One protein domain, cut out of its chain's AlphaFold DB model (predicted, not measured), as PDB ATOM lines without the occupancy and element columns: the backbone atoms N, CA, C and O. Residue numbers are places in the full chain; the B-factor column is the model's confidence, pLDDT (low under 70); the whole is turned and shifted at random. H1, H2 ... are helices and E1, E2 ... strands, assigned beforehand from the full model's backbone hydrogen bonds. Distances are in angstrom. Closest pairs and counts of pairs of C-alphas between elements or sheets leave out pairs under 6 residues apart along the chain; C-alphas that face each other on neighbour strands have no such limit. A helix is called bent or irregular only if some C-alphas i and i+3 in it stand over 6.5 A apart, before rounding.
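This is residues 11 to 93 of the 344 residues of an uncharacterized protein of Corallococcus coralloides (UniProt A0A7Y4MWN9). Two short helices, H1 and H2, pack at a steep tilt with the small strand E1 near them, and a longer, kinked helix, H3, reaches away from this body to one end of a flat outline. The loop of residues 35 to 46 reaches to the opposite end, and residues 77 to 83 and 88 to 93 stick out. The 83 printed residues hold E1, H1, H2 and H3 in that order, mostly helix. The whole is only just compact, close to loose, with a radius of gyration of the C-alphas of 14.0 A and spans of 44 by 36 by 18 A.

E1 is residues 18 to 20, with C-alpha 18 at (-34.421, -12.760, 198.410). H1 is residues 26 to 34, 12.7 A long. H2 is residues 47 to 57, 15.2 A long. H3 is residues 63 to 81, 25.1 A long, ending with C-alpha 81 at (-3.887, -19.696, 204.743). H3 has a kink of 41 degrees near residue 70 and is irregular, but only just: C-alphas 69 and 72 are 7.0 A apart.

E1 pairs with no named strand; residues 11 to 12 pair antiparallel with its residues 18 to 19. The closest C-alphas of E1 and H1, Pro 20 and Ala 32, are 5.6 A apart. H1 and H2 touch at a steep tilt of 64 degrees, opposite ways, closest at C-alphas 33 and 51, 5.6 A. H3 touches H2 with residues 63 to 67 alone, closest at C-alphas 63 and 52, 4.6 A. H1 and H3 are close but not clearly touching; E1 and H3 are apart. In H1 and H2 every O i to N i+4 pair is within hydrogen-bond range, in H3 13 of 15.

The C-alphas farthest apart, of Arg 41 and Glu 81, are 44.2 A apart. The printed part has no cut. The link from H1 to H2 is long. Mean pLDDT of the printed part is 91.0; residues 40 to 43 are under 70.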
ATOM      1  N   LEU A  11     -29.170 -12.837 197.110       95.31
ATOM      2  CA  LEU A  11     -29.402 -14.237 196.819       95.31
ATOM      3  C   LEU A  11     -30.907 -14.455 196.619       95.31
ATOM      4  O   LEU A  11     -31.654 -14.361 197.600       95.31
ATOM      5  N   PRO A  12     -31.371 -14.735 195.389       92.94
ATOM      6  CA  PRO A  12     -32.737 -15.173 195.171       92.94
ATOM      7  C   PRO A  12     -32.930 -16.563 195.788       92.94
ATOM      8  O   PRO A  12     -32.113 -17.469 195.622       92.94
ATOM      9  N   LEU A  13     -34.025 -16.710 196.519       88.94
ATOM     10  CA  LEU A  13     -34.522 -17.963 197.066       88.94
ATOM     11  C   LEU A  13     -35.790 -18.370 196.296       88.94
ATOM     12  O   LEU A  13     -36.196 -17.717 195.333       88.94
ATOM     13  N   ARG A  14     -36.415 -19.479 196.704       78.44
ATOM     14  CA  ARG A  14     -37.687 -19.925 196.118       78.44
ATOM     15  C   ARG A  14     -38.781 -18.864 196.289       78.44
ATOM     16  O   ARG A  14     -38.679 -17.998 197.153       78.44
ATOM     17  N   ASP A  15     -39.793 -18.935 195.430       74.19
ATOM     18  CA  ASP A  15     -41.051 -18.179 195.533       74.19
ATOM     19  C   ASP A  15     -40.888 -16.643 195.536       74.19
ATOM     20  O   ASP A  15     -41.712 -15.900 196.064       74.19
ATOM     21  N   GLY A  16     -39.810 -16.151 194.912       77.19
ATOM     22  CA  GLY A  16     -39.518 -14.719 194.772       77.19
ATOM     23  C   GLY A  16     -38.908 -14.073 196.019       77.19
ATOM     24  O   GLY A  16     -38.697 -12.864 196.046       77.19
ATOM     25  N   HIS A  17     -38.604 -14.860 197.050       86.44
ATOM     26  CA  HIS A  17     -37.881 -14.379 198.219       86.44
ATOM     27  C   HIS A  17     -36.430 -14.033 197.872       86.44
ATOM     28  O   HIS A  17     -35.825 -14.648 196.995       86.44
ATOM     29  N   ALA A  18     -35.831 -13.085 198.593       91.81
ATOM     30  CA  ALA A  18     -34.421 -12.760 198.410       91.81
ATOM     31  C   ALA A  18     -33.751 -12.330 199.713       91.81
ATOM     32  O   ALA A  18     -34.369 -11.696 200.566       91.81
ATOM     33  N   VAL A  19     -32.468 -12.649 199.847       94.00
ATOM     34  CA  VAL A  19     -31.669 -12.343 201.037       94.00
ATOM     35  C   VAL A  19     -30.430 -11.535 200.640       94.00
ATOM     36  O   VAL A  19     -29.735 -11.950 199.712       94.00
ATOM     37  N   PRO A  20     -30.115 -10.416 201.314       95.12
ATOM     38  CA  PRO A  20     -28.851  -9.720 201.108       95.12
ATOM     39  C   PRO A  20     -27.726 -10.446 201.862       95.12
ATOM     40  O   PRO A  20     -27.826 -10.676 203.063       95.12
ATOM     41  N   ILE A  21     -26.653 -10.816 201.161       95.44
ATOM     42  CA  ILE A  21     -25.486 -11.511 201.720       95.44
ATOM     43  C   ILE A  21     -24.300 -10.542 201.780       95.44
ATOM     44  O   ILE A  21     -23.600 -10.299 200.795       95.44
ATOM     45  N   GLU A  22     -24.062  -9.974 202.956       92.06
ATOM     46  CA  GLU A  22     -22.986  -8.992 203.155       92.06
ATOM     47  C   GLU A  22     -21.657  -9.645 203.533       92.06
ATOM     48  O   GLU A  22     -20.602  -9.173 203.104       92.06
ATOM     49  N   GLY A  23     -21.725 -10.788 204.213       93.06
ATOM     50  CA  GLY A  23     -20.578 -11.595 204.597       93.06
ATOM     51  C   GLY A  23     -20.934 -13.074 204.727       93.06
ATOM     52  O   GLY A  23     -22.049 -13.497 204.412       93.06
ATOM     53  N   LEU A  24     -19.950 -13.868 205.135       95.19
ATOM     54  CA  LEU A  24     -20.036 -15.328 205.158       95.19
ATOM     55  C   LEU A  24     -19.962 -15.891 206.576       95.19
ATOM     56  O   LEU A  24     -20.291 -17.053 206.774       95.19
ATOM     57  N   LEU A  25     -19.568 -15.118 207.587       93.56
ATOM     58  CA  LEU A  25     -19.476 -15.613 208.955       93.56
ATOM     59  C   LEU A  25     -20.860 -16.020 209.491       93.56
ATOM     60  O   LEU A  25     -21.883 -15.480 209.065       93.56
ATOM     61  N   PRO A  26     -20.928 -16.959 210.451       96.00
ATOM     62  CA  PRO A  26     -22.201 -17.457 210.965       96.00
ATOM     63  C   PRO A  26     -23.188 -16.371 211.403       96.00
ATOM     64  O   PRO A  26     -24.381 -16.485 211.128       96.00
ATOM     65  N   ASP A  27     -22.708 -15.323 212.068       95.56
ATOM     66  CA  ASP A  27     -23.571 -14.242 212.546       95.56
ATOM     67  C   ASP A  27     -24.008 -13.298 211.419       95.56
ATOM     68  O   ASP A  27     -25.143 -12.821 211.438       95.56
ATOM     69  N   GLU A  28     -23.182 -13.129 210.384       94.19
ATOM     70  CA  GLU A  28     -23.537 -12.391 209.168       94.19
ATOM     71  C   GLU A  28     -24.630 -13.129 208.385       94.19
ATOM     72  O   GLU A  28     -25.604 -12.516 207.954       94.19
ATOM     73  N   LEU A  29     -24.551 -14.461 208.277       95.81
ATOM     74  CA  LEU A  29     -25.601 -15.263 207.638       95.81
ATOM     75  C   LEU A  29     -26.913 -15.257 208.439       95.81
ATOM     76  O   LEU A  29     -27.997 -15.244 207.852       95.81
ATOM     77  N   LYS A  30     -26.847 -15.225 209.778       95.94
ATOM     78  CA  LYS A  30     -28.034 -15.011 210.630       95.94
ATOM     79  C   LYS A  30     -28.636 -13.627 210.407       95.94
ATOM     80  O   LYS A  30     -29.856 -13.519 210.303       95.94
ATOM     81  N   ALA A  31     -27.812 -12.582 210.337       93.94
ATOM     82  CA  ALA A  31     -28.277 -11.227 210.053       93.94
ATOM     83  C   ALA A  31     -28.941 -11.149 208.669       93.94
ATOM     84  O   ALA A  31     -30.068 -10.667 208.555       93.94
ATOM     85  N   ALA A  32     -28.310 -11.738 207.654       93.25
ATOM     86  CA  ALA A  32     -28.852 -11.861 206.308       93.25
ATOM     87  C   ALA A  32     -30.226 -12.551 206.303       93.25
ATOM     88  O   ALA A  32     -31.197 -12.012 205.777       93.25
ATOM     89  N   ALA A  33     -30.361 -13.706 206.965       93.56
ATOM     90  CA  ALA A  33     -31.633 -14.427 207.037       93.56
ATOM     91  C   ALA A  33     -32.757 -13.631 207.729       93.56
ATOM     92  O   ALA A  33     -33.927 -13.807 207.382       93.56
ATOM     93  N   LYS A  34     -32.429 -12.742 208.678       91.69
ATOM     94  CA  LYS A  34     -33.393 -11.796 209.270       91.69
ATOM     95  C   LYS A  34     -33.783 -10.678 208.304       91.69
ATOM     96  O   LYS A  34     -34.926 -10.238 208.340       91.69
ATOM     97  N   ALA A  35     -32.865 -10.261 207.434       90.50
ATOM     98  CA  ALA A  35     -33.074  -9.253 206.395       90.50
ATOM     99  C   ALA A  35     -33.762  -9.801 205.123       90.50
ATOM    100  O   ALA A  35     -33.730  -9.161 204.069       90.50
ATOM    101  N   LEU A  36     -34.387 -10.982 205.207       90.12
ATOM    102  CA  LEU A  36     -35.177 -11.587 204.138       90.12
ATOM    103  C   LEU A  36     -36.221 -10.604 203.592       90.12
ATOM    104  O   LEU A  36     -37.095 -10.138 204.323       90.12
ATOM    105  N   ARG A  37     -36.197 -10.389 202.276       86.38
ATOM    106  CA  ARG A  37     -37.291  -9.754 201.544       86.38
ATOM    107  C   ARG A  37     -38.265 -10.808 201.049       86.38
ATOM    108  O   ARG A  37     -37.865 -11.838 200.500       86.38
ATOM    109  N   GLN A  38     -39.546 -10.569 201.306       80.25
ATOM    110  CA  GLN A  38     -40.599 -11.509 200.957       80.25
ATOM    111  C   GLN A  38     -40.966 -11.406 199.482       80.25
ATOM    112  O   GLN A  38     -41.067 -10.304 198.948       80.25
ATOM    113  N   GLY A  39     -41.169 -12.558 198.843       71.25
ATOM    114  CA  GLY A  39     -41.689 -12.607 197.486       71.25
ATOM    115  C   GLY A  39     -43.148 -12.135 197.409       71.25
ATOM    116  O   GLY A  39     -43.828 -12.024 198.433       71.25
ATOM    117  N   PRO A  40     -43.657 -11.847 196.203       62.59
ATOM    118  CA  PRO A  40     -45.005 -11.318 195.968       62.59
ATOM    119  C   PRO A  40     -46.134 -12.306 196.303       62.59
ATOM    120  O   PRO A  40     -47.230 -11.880 196.653       62.59
ATOM    121  N   ARG A  41     -45.884 -13.618 196.183       58.22
ATOM    122  CA  ARG A  41     -46.947 -14.630 196.079       58.22
ATOM    123  C   ARG A  41     -47.240 -15.425 197.353       58.22
ATOM    124  O   ARG A  41     -48.272 -16.084 197.377       58.22
ATOM    125  N   GLU A  42     -46.401 -15.392 198.398       62.00
ATOM    126  CA  GLU A  42     -46.494 -16.423 199.449       62.00
ATOM    127  C   GLU A  42     -46.133 -16.037 200.898       62.00
ATOM    128  O   GLU A  42     -45.671 -14.941 201.218       62.00
ATOM    129  N   LYS A  43     -46.434 -17.004 201.786       63.41
ATOM    130  CA  LYS A  43     -46.343 -16.984 203.250       63.41
ATOM    131  C   LYS A  43     -44.916 -16.745 203.749       63.41
ATOM    132  O   LYS A  43     -43.931 -17.227 203.203       63.41
ATOM    133  N   LYS A  44     -44.834 -16.078 204.899       72.06
ATOM    134  CA  LYS A  44     -43.602 -15.839 205.658       72.06
ATOM    135  C   LYS A  44     -42.795 -17.133 205.853       72.06
ATOM    136  O   LYS A  44     -43.238 -18.049 206.544       72.06
ATOM    137  N   ILE A  45     -41.582 -17.167 205.303       82.88
ATOM    138  CA  ILE A  45     -40.616 -18.247 205.537       82.88
ATOM    139  C   ILE A  45     -40.051 -18.113 206.956       82.88
ATOM    140  O   ILE A  45     -39.688 -17.021 207.404       82.88
ATOM    141  N   GLN A  46     -39.971 -19.232 207.679       89.19
ATOM    142  CA  GLN A  46     -39.336 -19.262 208.994       89.19
ATOM    143  C   GLN A  46     -37.830 -19.002 208.884       89.19
ATOM    144  O   GLN A  46     -37.156 -19.547 208.013       89.19
ATOM    145  N   HIS A  47     -37.275 -18.256 209.838       90.25
ATOM    146  CA  HIS A  47     -35.855 -17.893 209.874       90.25
ATOM    147  C   HIS A  47     -34.897 -19.090 209.706       90.25
ATOM    148  O   HIS A  47     -33.914 -19.011 208.975       90.25
ATOM    149  N   THR A  48     -35.179 -20.218 210.363       92.31
ATOM    150  CA  THR A  48     -34.377 -21.454 210.260       92.31
ATOM    151  C   THR A  48     -34.397 -22.048 208.852       92.31
ATOM    152  O   THR A  48     -33.373 -22.525 208.367       92.31
ATOM    153  N   THR A  49     -35.541 -21.973 208.171       92.94
ATOM    154  CA  THR A  49     -35.690 -22.414 206.779       92.94
ATOM    155  C   THR A  49     -34.904 -21.500 205.844       92.94
ATOM    156  O   THR A  49     -34.170 -21.997 204.993       92.94
ATOM    157  N   THR A  50     -34.969 -20.182 206.058       93.69
ATOM    158  CA  THR A  50     -34.167 -19.198 205.315       93.69
ATOM    159  C   THR A  50     -32.672 -19.456 205.476       93.69
ATOM    160  O   THR A  50     -31.959 -19.535 204.481       93.69
ATOM    161  N   LEU A  51     -32.194 -19.662 206.707       95.06
ATOM    162  CA  LEU A  51     -30.791 -19.983 206.982       95.06
ATOM    163  C   LEU A  51     -30.319 -21.231 206.229       95.06
ATOM    164  O   LEU A  51     -29.278 -21.208 205.574       95.06
ATOM    165  N   ASN A  52     -31.094 -22.313 206.299       95.94
ATOM    166  CA  ASN A  52     -30.766 -23.551 205.600       95.94
ATOM    167  C   ASN A  52     -30.772 -23.363 204.078       95.94
ATOM    168  O   ASN A  52     -29.911 -23.917 203.397       95.94
ATOM    169  N   ALA A  53     -31.706 -22.571 203.545       94.62
ATOM    170  CA  ALA A  53     -31.770 -22.257 202.123       94.62
ATOM    171  C   ALA A  53     -30.553 -21.441 201.659       94.62
ATOM    172  O   ALA A  53     -29.955 -21.786 200.643       94.62
ATOM    173  N   VAL A  54     -30.145 -20.423 202.427       95.88
ATOM    174  CA  VAL A  54     -28.947 -19.611 202.153       95.88
ATOM    175  C   VAL A  54     -27.699 -20.490 202.125       95.88
ATOM    176  O   VAL A  54     -26.981 -20.510 201.132       95.88
ATOM    177  N   VAL A  55     -27.468 -21.274 203.178       97.00
ATOM    178  CA  VAL A  55     -26.295 -22.155 203.285       97.00
ATOM    179  C   VAL A  55     -26.243 -23.177 202.150       97.00
ATOM    180  O   VAL A  55     -25.186 -23.390 201.554       97.00
ATOM    181  N   LYS A  56     -27.389 -23.776 201.814       96.31
ATOM    182  CA  LYS A  56     -27.486 -24.728 200.707       96.31
ATOM    183  C   LYS A  56     -27.206 -24.061 199.361       96.31
ATOM    184  O   LYS A  56     -26.535 -24.653 198.525       96.31
ATOM    185  N   ALA A  57     -27.685 -22.836 199.147       95.75
ATOM    186  CA  ALA A  57     -27.419 -22.090 197.920       95.75
ATOM    187  C   ALA A  57     -25.936 -21.705 197.780       95.75
ATOM    188  O   ALA A  57     -25.405 -21.725 196.672       95.75
ATOM    189  N   LEU A  58     -25.247 -21.445 198.897       97.00
ATOM    190  CA  LEU A  58     -23.790 -21.260 198.951       97.00
ATOM    191  C   LEU A  58     -22.999 -22.575 198.775       97.00
ATOM    192  O   LEU A  58     -21.769 -22.550 198.744       97.00
ATOM    193  N   GLY A  59     -23.684 -23.716 198.636       96.75
ATOM    194  CA  GLY A  59     -23.081 -25.003 198.284       96.75
ATOM    195  C   GLY A  59     -22.542 -25.794 199.474       96.75
ATOM    196  O   GLY A  59     -21.705 -26.674 199.290       96.75
ATOM    197  N   PHE A  60     -22.988 -25.486 200.694       96.81
ATOM    198  CA  PHE A  60     -22.644 -26.257 201.888       96.81
ATOM    199  C   PHE A  60     -23.714 -27.310 202.206       96.81
ATOM    200  O   PHE A  60     -24.917 -27.085 202.037       96.81
ATOM    201  N   GLU A  61     -23.270 -28.457 202.716       93.12
ATOM    202  CA  GLU A  61     -24.130 -29.586 203.075       93.12
ATOM    203  C   GLU A  61     -24.589 -29.534 204.544       93.12
ATOM    204  O   GLU A  61     -24.055 -28.794 205.369       93.12
ATOM    205  N   GLY A  62     -25.626 -30.309 204.886       92.62
ATOM    206  CA  GLY A  62     -26.105 -30.443 206.271       92.62
ATOM    207  C   GLY A  62     -26.838 -29.221 206.851       92.62
ATOM    208  O   GLY A  62     -27.082 -29.171 208.058       92.62
ATOM    209  N   GLY A  63     -27.199 -28.239 206.018       94.75
ATOM    210  CA  GLY A  63     -27.871 -27.010 206.452       94.75
ATOM    211  C   GLY A  63     -26.994 -26.144 207.364       94.75
ATOM    212  O   GLY A  63     -25.781 -26.317 207.437       94.75
ATOM    213  N   PHE A  64     -27.600 -25.199 208.084       96.88
ATOM    214  CA  PHE A  64     -26.865 -24.293 208.971       96.88
ATOM    215  C   PHE A  64     -26.064 -25.014 210.074       96.88
ATOM    216  O   PHE A  64     -24.930 -24.611 210.326       96.88
ATOM    217  N   PRO A  65     -26.549 -26.110 210.696       96.75
ATOM    218  CA  PRO A  65     -25.723 -26.894 211.614       96.75
ATOM    219  C   PRO A  65     -24.488 -27.514 210.941       96.75
ATOM    220  O   PRO A  65     -23.403 -27.479 211.518       96.75
ATOM    221  N   GLY A  66     -24.626 -28.041 209.718       95.94
ATOM    222  CA  GLY A  66     -23.495 -28.538 208.922       95.94
ATOM    223  C   GLY A  66     -22.494 -27.431 208.592       95.94
ATOM    224  O   GLY A  66     -21.290 -27.597 208.783       95.94
ATOM    225  N   TYR A  67     -22.997 -26.250 208.228       97.38
ATOM    226  CA  TYR A  67     -22.172 -25.064 208.019       97.38
ATOM    227  C   TYR A  67     -21.348 -24.685 209.251       97.38
ATOM    228  O   TYR A  67     -20.159 -24.424 209.121       97.38
ATOM    229  N   LEU A  68     -21.933 -24.702 210.452       97.62
ATOM    230  CA  LEU A  68     -21.195 -24.402 211.683       97.62
ATOM    231  C   LEU A  68     -20.081 -25.416 211.973       97.62
ATOM    232  O   LEU A  68     -19.019 -25.024 212.449       97.62
ATOM    233  N   ARG A  69     -20.318 -26.705 211.702       97.12
ATOM    234  CA  ARG A  69     -19.344 -27.772 211.979       97.12
ATOM    235  C   ARG A  69     -18.203 -27.822 210.970       97.12
ATOM    236  O   ARG A  69     -17.074 -28.097 211.357       97.12
ATOM    237  N   GLU A  70     -18.496 -27.587 209.695       95.06
ATOM    238  CA  GLU A  70     -17.551 -27.853 208.603       95.06
ATOM    239  C   GLU A  70     -17.312 -26.627 207.719       95.06
ATOM    240  O   GLU A  70     -16.164 -26.273 207.448       95.06
ATOM    241  N   GLY A  71     -18.376 -25.937 207.296       95.75
ATOM    242  CA  GLY A  71     -18.290 -24.815 206.356       95.75
ATOM    243  C   GLY A  71     -17.546 -23.594 206.906       95.75
ATOM    244  O   GLY A  71     -16.600 -23.113 206.282       95.75
ATOM    245  N   ALA A  72     -17.930 -23.115 208.089       96.75
ATOM    246  CA  ALA A  72     -17.313 -21.959 208.730       96.75
ATOM    247  C   ALA A  72     -15.843 -22.220 209.120       96.75
ATOM    248  O   ALA A  72     -14.999 -21.400 208.750       96.75
ATOM    249  N   PRO A  73     -15.475 -23.357 209.750       97.31
ATOM    250  CA  PRO A  73     -14.066 -23.683 209.991       97.31
ATOM    251  C   PRO A  73     -13.240 -23.795 208.705       97.31
ATOM    252  O   PRO A  73     -12.086 -23.366 208.669       97.31
ATOM    253  N   ARG A  74     -13.822 -24.331 207.622       96.00
ATOM    254  CA  ARG A  74     -13.161 -24.404 206.311       96.00
ATOM    255  C   ARG A  74     -12.879 -23.016 205.733       96.00
ATOM    256  O   ARG A  74     -11.778 -22.789 205.238       96.00
ATOM    257  N   LEU A  75     -13.837 -22.091 205.814       96.31
ATOM    258  CA  LEU A  75     -13.643 -20.703 205.384       96.31
ATOM    259  C   LEU A  75     -12.601 -19.977 206.238       96.31
ATOM    260  O   LEU A  75     -11.732 -19.312 205.688       96.31
ATOM    261  N   GLN A  76     -12.636 -20.145 207.561       96.12
ATOM    262  CA  GLN A  76     -11.639 -19.555 208.460       96.12
ATOM    263  C   GLN A  76     -10.224 -20.044 208.142       96.12
ATOM    264  O   GLN A  76      -9.294 -19.243 208.083       96.12
ATOM    265  N   ARG A  77     -10.066 -21.348 207.880       97.25
ATOM    266  CA  ARG A  77      -8.785 -21.920 207.458       97.25
ATOM    267  C   ARG A  77      -8.311 -21.309 206.142       97.25
ATOM    268  O   ARG A  77      -7.175 -20.856 206.078       97.25
ATOM    269  N   LEU A  78      -9.191 -21.226 205.141       96.94
ATOM    270  CA  LEU A  78      -8.879 -20.578 203.865       96.94
ATOM    271  C   LEU A  78      -8.448 -19.120 204.073       96.94
ATOM    272  O   LEU A  78      -7.462 -18.689 203.488       96.94
ATOM    273  N   PHE A  79      -9.163 -18.364 204.909       97.06
ATOM    274  CA  PHE A  79      -8.860 -16.956 205.166       97.06
ATOM    275  C   PHE A  79      -7.488 -16.801 205.818       97.06
ATOM    276  O   PHE A  79      -6.711 -15.947 205.405       97.06
ATOM    277  N   HIS A  80      -7.160 -17.666 206.775       96.94
ATOM    278  CA  HIS A  80      -5.848 -17.682 207.408       96.94
ATOM    279  C   HIS A  80      -4.733 -18.070 206.422       96.94
ATOM    280  O   HIS A  80      -3.757 -17.340 206.280       96.94
ATOM    281  N   GLU A  81      -4.883 -19.187 205.703       97.00
ATOM    282  CA  GLU A  81      -3.887 -19.696 204.743       97.00
ATOM    283  C   GLU A  81      -3.626 -18.726 203.583       97.00
ATOM    284  O   GLU A  81      -2.509 -18.649 203.079       97.00
ATOM    285  N   GLN A  82      -4.652 -17.988 203.156       96.88
ATOM    286  CA  GLN A  82      -4.575 -17.047 202.037       96.88
ATOM    287  C   GLN A  82      -4.351 -15.595 202.482       96.88
ATOM    288  O   GLN A  82      -4.307 -14.707 201.630       96.88
ATOM    289  N   GLY A  83      -4.221 -15.338 203.790       96.19
ATOM    290  CA  GLY A  83      -4.009 -13.997 204.340       96.19
ATOM    291  C   GLY A  83      -5.162 -13.024 204.075       96.19
ATOM    292  O   GLY A  83      -4.923 -11.836 203.880       96.19
ATOM    293  N   LEU A  84      -6.407 -13.505 204.033       96.50
ATOM    294  CA  LEU A  84      -7.595 -12.695 203.753       96.50
ATOM    295  C   LEU A  84      -8.054 -11.988 205.027       96.50
ATOM    296  O   LEU A  84      -8.599 -12.606 205.940       96.50
ATOM    297  N   GLN A  85      -7.823 -10.681 205.087       93.81
ATOM    298  CA  GLN A  85      -7.992  -9.883 206.302       93.81
ATOM    299  C   GLN A  85      -9.093  -8.833 206.169       93.81
ATOM    300  O   GLN A  85      -9.765  -8.520 207.149       93.81
ATOM    301  N   LYS A  86      -9.301  -8.292 204.963       93.19
ATOM    302  CA  LYS A  86     -10.163  -7.126 204.754       93.19
ATOM    303  C   LYS A  86     -11.191  -7.362 203.656       93.19
ATOM    304  O   LYS A  86     -10.849  -7.374 202.472       93.19
ATOM    305  N   LEU A  87     -12.462  -7.450 204.043       92.56
ATOM    306  CA  LEU A  87     -13.555  -7.429 203.074       92.56
ATOM    307  C   LEU A  87     -13.505  -6.104 202.296       92.56
ATOM    308  O   LEU A  87     -13.466  -5.023 202.880       92.56
ATOM    309  N   SER A  88     -13.470  -6.203 200.976       92.00
ATOM    310  CA  SER A  88     -13.346  -5.095 200.036       92.00
ATOM    311  C   SER A  88     -14.379  -5.247 198.926       92.00
ATOM    312  O   SER A  88     -14.864  -6.343 198.654       92.00
ATOM    313  N   ASN A  89     -14.727  -4.142 198.272       90.62
ATOM    314  CA  ASN A  89     -15.573  -4.184 197.089       90.62
ATOM    315  C   ASN A  89     -14.724  -4.036 195.827       90.62
ATOM    316  O   ASN A  89     -14.291  -2.933 195.495       90.62
ATOM    317  N   PHE A  90     -14.536  -5.127 195.084       91.62
ATOM    318  CA  PHE A  90     -13.760  -5.074 193.841       91.62
ATOM    319  C   PHE A  90     -14.515  -4.492 192.642       91.62
ATOM    320  O   PHE A  90     -13.929  -4.250 191.591       91.62
ATOM    321  N   PHE A  91     -15.804  -4.213 192.808       90.06
ATOM    322  CA  PHE A  91     -16.667  -3.651 191.775       90.06
ATOM    323  C   PHE A  91     -16.867  -2.143 191.940       90.06
ATOM    324  O   PHE A  91     -17.662  -1.546 191.220       90.06
ATOM    325  N   ASP A  92     -16.142  -1.528 192.878       84.38
ATOM    326  CA  ASP A  92     -16.216  -0.095 193.148       84.38
ATOM    327  C   ASP A  92     -15.192   0.744 192.370       84.38
ATOM    328  O   ASP A  92     -15.189   1.970 192.466       84.38
ATOM    329  N   SER A  93     -14.307   0.105 191.596       80.31
ATOM    330  CA  SER A  93     -13.361   0.843 190.758       80.31
ATOM    331  C   SER A  93     -14.112   1.667 189.698       80.31
ATOM    332  O   SER A  93     -15.186   1.244 189.250       80.31
TER     333      SER A  93